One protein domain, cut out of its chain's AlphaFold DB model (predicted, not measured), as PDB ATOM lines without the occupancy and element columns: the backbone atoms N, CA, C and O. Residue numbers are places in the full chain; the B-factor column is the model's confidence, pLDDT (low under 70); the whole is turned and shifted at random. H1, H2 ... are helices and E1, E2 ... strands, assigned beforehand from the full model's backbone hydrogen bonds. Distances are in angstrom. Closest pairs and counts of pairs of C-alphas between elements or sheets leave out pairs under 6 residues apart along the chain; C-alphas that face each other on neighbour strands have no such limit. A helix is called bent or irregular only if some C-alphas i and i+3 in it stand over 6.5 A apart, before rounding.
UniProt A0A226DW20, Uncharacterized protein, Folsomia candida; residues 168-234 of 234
ATOM      1  N   ASP A 168     215.002 184.955 214.028       45.84
ATOM      2  CA  ASP A 168     213.889 185.901 213.965       45.84
ATOM      3  C   ASP A 168     214.389 187.202 213.285       45.84
ATOM      4  O   ASP A 168     213.623 187.933 212.673       45.84
ATOM      5  N   TYR A 169     215.696 187.489 213.357       50.81
ATOM      6  CA  TYR A 169     216.340 188.755 212.965       50.81
ATOM      7  C   TYR A 169     217.835 188.517 212.652       50.81
ATOM      8  O   TYR A 169     218.708 189.217 213.153       50.81
ATOM      9  N   CYS A 170     218.143 187.431 211.943       52.84
ATOM     10  CA  CYS A 170     219.413 186.705 212.043       52.84
ATOM     11  C   CYS A 170     220.701 187.525 211.806       52.84
ATOM     12  O   CYS A 170     221.089 187.761 210.664       52.84
ATOM     13  N   GLY A 171     221.455 187.759 212.883       45.19
ATOM     14  CA  GLY A 171     222.912 187.543 212.929       45.19
ATOM     15  C   GLY A 171     223.220 186.408 213.929       45.19
ATOM     16  O   GLY A 171     222.367 186.104 214.758       45.19
ATOM     17  N   GLU A 172     224.350 185.693 213.922       50.97
ATOM     18  CA  GLU A 172     225.517 185.669 213.032       50.97
ATOM     19  C   GLU A 172     225.553 184.349 212.219       50.97
ATOM     20  O   GLU A 172     225.339 183.250 212.726       50.97
ATOM     21  N   LYS A 173     225.844 184.481 210.922       52.81
ATOM     22  CA  LYS A 173     226.374 183.464 209.989       52.81
ATOM     23  C   LYS A 173     225.522 182.260 209.541       52.81
ATOM     24  O   LYS A 173     225.927 181.632 208.569       52.81
ATOM     25  N   ASN A 174     224.317 182.008 210.063       53.56
ATOM     26  CA  ASN A 174     223.483 180.874 209.588       53.56
ATOM     27  C   ASN A 174     222.253 181.241 208.718       53.56
ATOM     28  O   ASN A 174     221.573 180.354 208.207       53.56
ATOM     29  N   GLY A 175     221.982 182.532 208.485       54.09
ATOM     30  CA  GLY A 175     220.751 183.002 207.819       54.09
ATOM     31  C   GLY A 175     220.755 183.060 206.281       54.09
ATOM     32  O   GLY A 175     219.727 183.374 205.689       54.09
ATOM     33  N   ARG A 176     221.878 182.774 205.600       55.91
ATOM     34  CA  ARG A 176     221.998 182.950 204.130       55.91
ATOM     35  C   ARG A 176     221.470 181.777 203.294       55.91
ATOM     36  O   ARG A 176     221.512 181.838 202.068       55.91
ATOM     37  N   ASN A 177     220.986 180.705 203.919       62.84
ATOM     38  CA  ASN A 177     220.438 179.574 203.175       62.84
ATOM     39  C   ASN A 177     219.086 179.971 202.536       62.84
ATOM     40  O   ASN A 177     218.180 180.378 203.265       62.84
ATOM     41  N   PRO A 178     218.895 179.837 201.209       60.50
ATOM     42  CA  PRO A 178     217.636 180.194 200.548       60.50
ATOM     43  C   PRO A 178     216.424 179.454 201.128       60.50
ATOM     44  O   PRO A 178     215.351 180.041 201.243       60.50
ATOM     45  N   THR A 179     216.595 178.206 201.575       66.50
ATOM     46  CA  THR A 179     215.529 177.430 202.230       66.50
ATOM     47  C   THR A 179     215.118 178.055 203.564       66.50
ATOM     48  O   THR A 179     213.936 178.131 203.876       66.50
ATOM     49  N   HIS A 180     216.085 178.573 204.323       73.38
ATOM     50  CA  HIS A 180     215.832 179.258 205.587       73.38
ATOM     51  C   HIS A 180     215.058 180.562 205.382       73.38
ATOM     52  O   HIS A 180     214.080 180.822 206.079       73.38
ATOM     53  N   ILE A 181     215.454 181.351 204.378       64.62
ATOM     54  CA  ILE A 181     214.753 182.582 203.997       64.62
ATOM     55  C   ILE A 181     213.307 182.265 203.599       64.62
ATOM     56  O   ILE A 181     212.379 182.955 204.020       64.62
ATOM     57  N   LEU A 182     213.096 181.191 202.836       65.00
ATOM     58  CA  LEU A 182     211.763 180.808 202.384       65.00
ATOM     59  C   LEU A 182     210.861 180.291 203.510       65.00
ATOM     60  O   LEU A 182     209.652 180.483 203.436       65.00
ATOM     61  N   GLU A 183     211.420 179.617 204.516       71.38
ATOM     62  CA  GLU A 183     210.652 179.044 205.627       71.38
ATOM     63  C   GLU A 183     210.432 180.046 206.763       71.38
ATOM     64  O   GLU A 183     209.315 180.157 207.265       71.38
ATOM     65  N   CYS A 184     211.459 180.807 207.149       69.38
ATOM     66  CA  CYS A 184     211.391 181.703 208.305       69.38
ATOM     67  C   CYS A 184     210.994 183.141 207.949       69.38
ATOM     68  O   CYS A 184     210.346 183.809 208.747       69.38
ATOM     69  N   HIS A 185     211.325 183.619 206.745       70.62
ATOM     70  CA  HIS A 185     211.011 184.988 206.320       70.62
ATOM     71  C   HIS A 185     209.818 185.053 205.360       70.62
ATOM     72  O   HIS A 185     209.518 186.117 204.824       70.62
ATOM     73  N   ARG A 186     209.097 183.946 205.136       71.81
ATOM     74  CA  ARG A 186     208.020 183.875 204.134       71.81
ATOM     75  C   ARG A 186     206.960 184.958 204.293       71.81
ATOM     76  O   ARG A 186     206.510 185.521 203.304       71.81
ATOM     77  N   GLU A 187     206.569 185.233 205.532       73.06
ATOM     78  CA  GLU A 187     205.502 186.187 205.851       73.06
ATOM     79  C   GLU A 187     205.950 187.648 205.706       73.06
ATOM     80  O   GLU A 187     205.122 188.541 205.543       73.06
ATOM     81  N   MET A 188     207.263 187.888 205.726       72.62
ATOM     82  CA  MET A 188     207.866 189.204 205.528       72.62
ATOM     83  C   MET A 188     208.456 189.379 204.125       72.62
ATOM     84  O   MET A 188     208.708 190.505 203.727       72.62
ATOM     85  N   CYS A 189     208.654 188.328 203.333       77.44
ATOM     86  CA  CYS A 189     209.193 188.437 201.980       77.44
ATOM     87  C   CYS A 189     208.113 188.835 200.963       77.44
ATOM     88  O   CYS A 189     207.074 188.190 200.833       77.44
ATOM     89  N   VAL A 190     208.409 189.846 200.148       80.50
ATOM     90  CA  VAL A 190     207.679 190.107 198.904       80.50
ATOM     91  C   VAL A 190     208.222 189.153 197.851       80.50
ATOM     92  O   VAL A 190     209.253 189.413 197.230       80.50
ATOM     93  N   ILE A 191     207.539 188.026 197.677       79.25
ATOM     94  CA  ILE A 191     207.893 187.024 196.674       79.25
ATOM     95  C   ILE A 191     207.119 187.317 195.390       79.25
ATOM     96  O   ILE A 191     205.901 187.494 195.404       79.25
ATOM     97  N   THR A 192     207.826 187.344 194.268       79.75
ATOM     98  CA  THR A 192     207.227 187.400 192.931       79.75
ATOM     99  C   THR A 192     207.671 186.215 192.099       79.75
ATOM    100  O   THR A 192     208.768 185.701 192.296       79.75
ATOM    101  N   LYS A 193     206.843 185.807 191.140       82.44
ATOM    102  CA  LYS A 193     207.216 184.784 190.166       82.44
ATOM    103  C   LYS A 193     208.173 185.379 189.132       82.44
ATOM    104  O   LYS A 193     207.848 186.389 188.509       82.44
ATOM    105  N   GLY A 194     209.350 184.776 188.989       80.69
ATOM    106  CA  GLY A 194     210.278 185.064 187.898       80.69
ATOM    107  C   GLY A 194     209.726 184.582 186.553       80.69
ATOM    108  O   GLY A 194     208.724 183.865 186.514       80.69
ATOM    109  N   ALA A 195     210.397 184.948 185.457       83.25
ATOM    110  CA  ALA A 195     210.019 184.513 184.106       83.25
ATOM    111  C   ALA A 195     209.957 182.977 183.983       83.25
ATOM    112  O   ALA A 195     209.088 182.445 183.301       83.25
ATOM    113  N   ASP A 196     210.803 182.276 184.742       84.00
ATOM    114  CA  ASP A 196     210.881 180.811 184.774       84.00
ATOM    115  C   ASP A 196     209.838 180.156 185.704       84.00
ATOM    116  O   ASP A 196     209.863 178.946 185.929       84.00
ATOM    117  N   GLY A 197     208.943 180.937 186.323       84.75
ATOM    118  CA  GLY A 197     207.955 180.449 187.298       84.75
ATOM    119  C   GLY A 197     208.518 180.147 188.699       84.75
ATOM    120  O   GLY A 197     207.764 179.767 189.605       84.75
ATOM    121  N   GLY A 198     209.823 180.348 188.898       77.44
ATOM    122  CA  GLY A 198     210.487 180.281 190.200       77.44
ATOM    123  C   GLY A 198     210.102 181.442 191.122       77.44
ATOM    124  O   GLY A 198     209.733 182.523 190.662       77.44
ATOM    125  N   ASP A 199     210.178 181.219 192.431       75.50
ATOM    126  CA  ASP A 199     209.935 182.251 193.441       75.50
ATOM    127  C   ASP A 199     211.182 183.129 193.612       75.50
ATOM    128  O   ASP A 199     212.254 182.638 193.963       75.50
ATOM    129  N   VAL A 200     211.039 184.433 193.372       73.88
ATOM    130  CA  VAL A 200     212.103 185.434 193.508       73.88
ATOM    131  C   VAL A 200     211.720 186.423 194.603       73.88
ATOM    132  O   VAL A 200     210.655 187.046 194.550       73.88
ATOM    133  N   VAL A 201     212.597 186.591 195.591       77.75
ATOM    134  CA  VAL A 201     212.427 187.574 196.668       77.75
ATOM    135  C   VAL A 201     212.769 188.964 196.127       77.75
ATOM    136  O   VAL A 201     213.916 189.224 195.773       77.75
ATOM    137  N   LYS A 202     211.785 189.866 196.058       78.56
ATOM    138  CA  LYS A 202     211.988 191.275 195.659       78.56
ATOM    139  C   LYS A 202     212.351 192.198 196.820       78.56
ATOM    140  O   LYS A 202     212.822 193.307 196.590       78.56
ATOM    141  N   GLY A 203     212.096 191.770 198.050       81.75
ATOM    142  CA  GLY A 203     212.404 192.535 199.250       81.75
ATOM    143  C   GLY A 203     211.597 192.058 200.447       81.75
ATOM    144  O   GLY A 203     210.936 191.022 200.391       81.75
ATOM    145  N   TYR A 204     211.636 192.839 201.518       82.75
ATOM    146  CA  TYR A 204     211.088 192.479 202.819       82.75
ATOM    147  C   TYR A 204     210.144 193.567 203.340       82.75
ATOM    148  O   TYR A 204     210.458 194.753 203.294       82.75
ATOM    149  N   LEU A 205     208.989 193.183 203.861       84.38
ATOM    150  CA  LEU A 205     208.039 194.051 204.536       84.38
ATOM    151  C   LEU A 205     208.301 194.039 206.036       84.38
ATOM    152  O   LEU A 205     208.637 193.015 206.627       84.38
ATOM    153  N   CYS A 206     208.095 195.191 206.666       84.81
ATOM    154  CA  CYS A 206     208.115 195.263 208.115       84.81
ATOM    155  C   CYS A 206     206.867 194.561 208.689       84.81
ATOM    156  O   CYS A 206     205.750 194.959 208.344       84.81
ATOM    157  N   PRO A 207     207.017 193.572 209.593       80.44
ATOM    158  CA  PRO A 207     205.887 192.864 210.199       80.44
ATOM    159  C   PRO A 207     205.135 193.704 211.249       80.44
ATOM    160  O   PRO A 207     204.052 193.330 211.700       80.44
ATOM    161  N   ARG A 208     205.686 194.849 211.676       83.75
ATOM    162  CA  ARG A 208     205.081 195.690 212.720       83.75
ATOM    163  C   ARG A 208     203.872 196.452 212.174       83.75
ATOM    164  O   ARG A 208     203.974 197.191 211.198       83.75
ATOM    165  N   LYS A 209     202.730 196.330 212.864       77.88
ATOM    166  CA  LYS A 209     201.428 196.894 212.444       77.88
ATOM    167  C   LYS A 209     201.428 198.420 212.252       77.88
ATOM    168  O   LYS A 209     200.685 198.899 211.399       77.88
ATOM    169  N   ASN A 210     202.277 199.139 212.992       78.19
ATOM    170  CA  ASN A 210     202.339 200.608 213.023       78.19
ATOM    171  C   ASN A 210     203.588 201.170 212.325       78.19
ATOM    172  O   ASN A 210     204.075 202.235 212.684       78.19
ATOM    173  N   CYS A 211     204.158 200.441 211.365       83.62
ATOM    174  CA  CYS A 211     205.293 200.956 210.616       83.62
ATOM    175  C   CYS A 211     204.841 201.993 209.573       83.62
ATOM    176  O   CYS A 211     204.060 201.658 208.682       83.62
ATOM    177  N   SER A 212     205.397 203.209 209.616       77.62
ATOM    178  CA  SER A 212     205.212 204.248 208.582       77.62
ATOM    179  C   SER A 212     205.591 203.786 207.165       77.62
ATOM    180  O   SER A 212     205.106 204.320 206.172       77.62
ATOM    181  N   ARG A 213     206.418 202.738 207.044       74.38
ATOM    182  CA  ARG A 213     206.799 202.102 205.769       74.38
ATOM    183  C   ARG A 213     205.875 200.962 205.327       74.38
ATOM    184  O   ARG A 213     206.279 200.148 204.496       74.38
ATOM    185  N   LYS A 214     204.652 200.857 205.854       73.25
ATOM    186  CA  LYS A 214     203.714 199.785 205.484       73.25
ATOM    187  C   LYS A 214     203.554 199.688 203.957       73.25
ATOM    188  O   LYS A 214     203.178 200.652 203.300       73.25
ATOM    189  N   GLY A 215     203.868 198.518 203.399       73.38
ATOM    190  CA  GLY A 215     203.783 198.240 201.960       73.38
ATOM    191  C   GLY A 215     205.010 198.628 201.126       73.38
ATOM    192  O   GLY A 215     205.046 198.297 199.943       73.38
ATOM    193  N   ARG A 216     206.033 199.276 201.703       83.00
ATOM    194  CA  ARG A 216     207.298 199.544 201.000       83.00
ATOM    195  C   ARG A 216     208.318 198.443 201.313       83.00
ATOM    196  O   ARG A 216     208.647 198.266 202.486       83.00
ATOM    197  N   PRO A 217     208.819 197.712 200.302       84.31
ATOM    198  CA  PRO A 217     209.813 196.676 200.526       84.31
ATOM    199  C   PRO A 217     211.170 197.285 200.900       84.31
ATOM    200  O   PRO A 217     211.601 198.290 200.340       84.31
ATOM    201  N   LEU A 218     211.845 196.648 201.848       85.00
ATOM    202  CA  LEU A 218     213.262 196.814 202.151       85.00
ATOM    203  C   LEU A 218     214.038 195.866 201.238       85.00
ATOM    204  O   LEU A 218     213.674 194.696 201.122       85.00
ATOM    205  N   TYR A 219     215.067 196.352 200.556       81.19
ATOM    206  CA  TYR A 219     215.644 195.621 199.419       81.19
ATOM    207  C   TYR A 219     216.777 194.673 199.801       81.19
ATOM    208  O   TYR A 219     217.095 193.763 199.042       81.19
ATOM    209  N   ASN A 220     217.388 194.861 200.967       77.25
ATOM    210  CA  ASN A 220     218.472 194.006 201.432       77.25
ATOM    211  C   ASN A 220     218.309 193.654 202.916       77.25
ATOM    212  O   ASN A 220     217.620 194.345 203.669       77.25
ATOM    213  N   HIS A 221     218.953 192.560 203.327       72.50
ATOM    214  CA  HIS A 221     218.898 192.062 204.703       72.50
ATOM    215  C   HIS A 221     219.364 193.114 205.720       72.50
ATOM    216  O   HIS A 221     218.756 193.275 206.771       72.50
ATOM    217  N   TYR A 222     220.392 193.890 205.376       78.44
ATOM    218  CA  TYR A 222     220.918 194.953 206.231       78.44
ATOM    219  C   TYR A 222     219.869 196.033 206.542       78.44
ATOM    220  O   TYR A 222     219.692 196.428 207.690       78.44
ATOM    221  N   GLN A 223     219.101 196.478 205.545       82.00
ATOM    222  CA  GLN A 223     218.019 197.448 205.734       82.00
ATOM    223  C   GLN A 223     216.916 196.900 206.635       82.00
ATOM    224  O   GLN A 223     216.333 197.665 207.397       82.00
ATOM    225  N   VAL A 224     216.626 195.601 206.551       81.00
ATOM    226  CA  VAL A 224     215.667 194.919 207.430       81.00
ATOM    227  C   VAL A 224     216.171 194.919 208.860       81.00
ATOM    228  O   VAL A 224     215.454 195.355 209.754       81.00
ATOM    229  N   GLU A 225     217.414 194.500 209.059       78.06
ATOM    230  CA  GLU A 225     218.055 194.453 210.366       78.06
ATOM    231  C   GLU A 225     218.083 195.838 211.023       78.06
ATOM    232  O   GLU A 225     217.576 196.010 212.131       78.06
ATOM    233  N   VAL A 226     218.561 196.859 210.306       82.62
ATOM    234  CA  VAL A 226     218.589 198.244 210.795       82.62
ATOM    235  C   VAL A 226     217.177 198.758 211.071       82.62
ATOM    236  O   VAL A 226     216.930 199.348 212.122       82.62
ATOM    237  N   HIS A 227     216.224 198.520 210.167       85.19
ATOM    238  CA  HIS A 227     214.846 198.979 210.342       85.19
ATOM    239  C   HIS A 227     214.155 198.338 211.548       85.19
ATOM    240  O   HIS A 227     213.334 198.976 212.205       85.19
ATOM    241  N   LEU A 228     214.470 197.079 211.832       80.00
ATOM    242  CA  LEU A 228     213.893 196.335 212.940       80.00
ATOM    243  C   LEU A 228     214.612 196.598 214.264       80.00
ATOM    244  O   LEU A 228     213.977 196.518 215.317       80.00
ATOM    245  N   ARG A 229     215.890 196.976 214.233       82.25
ATOM    246  CA  ARG A 229     216.657 197.353 215.426       82.25
ATOM    247  C   ARG A 229     216.098 198.600 216.116       82.25
ATOM    248  O   ARG A 229     216.148 198.691 217.338       82.25
ATOM    249  N   TRP A 230     215.516 199.522 215.352       79.56
ATOM    250  CA  TRP A 230     214.873 200.728 215.874       79.56
ATOM    251  C   TRP A 230     213.347 200.581 215.887       79.56
ATOM    252  O   TRP A 230     212.799 199.867 215.046       79.56
ATOM    253  N   PRO A 231     212.616 201.221 216.818       78.06
ATOM    254  CA  PRO A 231     211.162 201.284 216.736       78.06
ATOM    255  C   PRO A 231     210.762 201.948 215.416       78.06
ATOM    256  O   PRO A 231     211.334 202.964 215.021       78.06
ATOM    257  N   CYS A 232     209.793 201.366 214.705       76.25
ATOM    258  CA  CYS A 232     209.292 201.992 213.489       76.25
ATOM    259  C   CYS A 232     208.627 203.309 213.889       76.25
ATOM    260  O   CYS A 232     207.610 203.280 214.579       76.25
ATOM    261  N   ALA A 233     209.212 204.443 213.494       63.19
ATOM    262  CA  ALA A 233     208.564 205.737 213.652       63.19
ATOM    263  C   ALA A 233     207.183 205.672 212.982       63.19
ATOM    264  O   ALA A 233     207.064 205.113 211.881       63.19
ATOM    265  N   SER A 234     206.159 206.141 213.698       52.97
ATOM    266  CA  SER A 234     204.769 206.188 213.222       52.97
ATOM    267  C   SER A 234     204.622 207.229 212.126       52.97
ATOM    268  O   SER A 234     205.337 208.251 212.205       52.97
TER     269      SER A 234
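Overview. This is residues 168 to 234 of the 234 residues of an uncharacterized protein of Folsomia candida (UniProt A0A226DW20). A two-stranded hairpin, E1 and E2, makes one end of the long axis, and a long loop, residues 205 to 220, runs away from the hairpin's base and folds back, leading into the helix H2. The short helix H1 precedes the hairpin and is well separated from H2, while the tail, residues 230 to 234, turns toward the loop at the other end of the long axis. The printed part has 67 residues with two named helices and two named strands, in the order H1, E1, E2, H2; the sheet has the order E1 - E2 and is antiparallel. The class is mixed, helices and strands, with under half of the residues in named elements. The whole is compact, with a radius of gyration of the C-alphas of 12.4 A, and the C-alphas span 38 by 27 by 16 A.

Along the chain. The strand E1 is residues 189 to 193, 12.5 A from first to last C-alpha, and starts with C-alpha 189 at (209.193, 188.437, 201.980). The strand E2, residues 199 to 204, is 13.9 A long. Before them comes the helix H1, residues 178 to 184, 10.1 A long, with C-alpha 178 at (217.636, 180.194, 200.548). The helix H2, residues 221 to 229, is 12.2 A long and ends with C-alpha 229 at (216.657, 197.353, 215.426).

Arrangement. E1 and E2 are antiparallel neighbours and form a hairpin, with 149 degrees between their directions. C-alphas 189 and 204 face each other at 4.5 A, and C-alphas 193 and 199 at 5.0 A. N 190 and O 203, 2.8 A apart, and N 192 and O 200, 2.9 A apart, are within hydrogen-bond range. From E2 to H2, one pair of C-alphas is within 8 A: Tyr 204 and Val 224, 6.9 A apart; the two centres are 15.6 A apart. H2 and E1 are apart. H1 is apart from E2 and from H2. In H1 and H2 every O i to N i+4 pair is within hydrogen-bond range, and neither helix is bent.

Size, cuts and confidence. The two C-alphas farthest apart, those of Asp 196 and Ser 234, are 38.6 A from each other. The printed part has no cut and ends at residue 234, the chain's last residue. The links from H1 to E1 and from E1 to E2 are tight, while the link from E2 to H2, 16 residues, is long; its C-alphas lie 5 to 16 A from the mean of the C-alphas. The mean pLDDT of the printed part is 73.4, and 17 residues are under 70: residues 168 to 179, 181 to 182, 184, and 233 to 234.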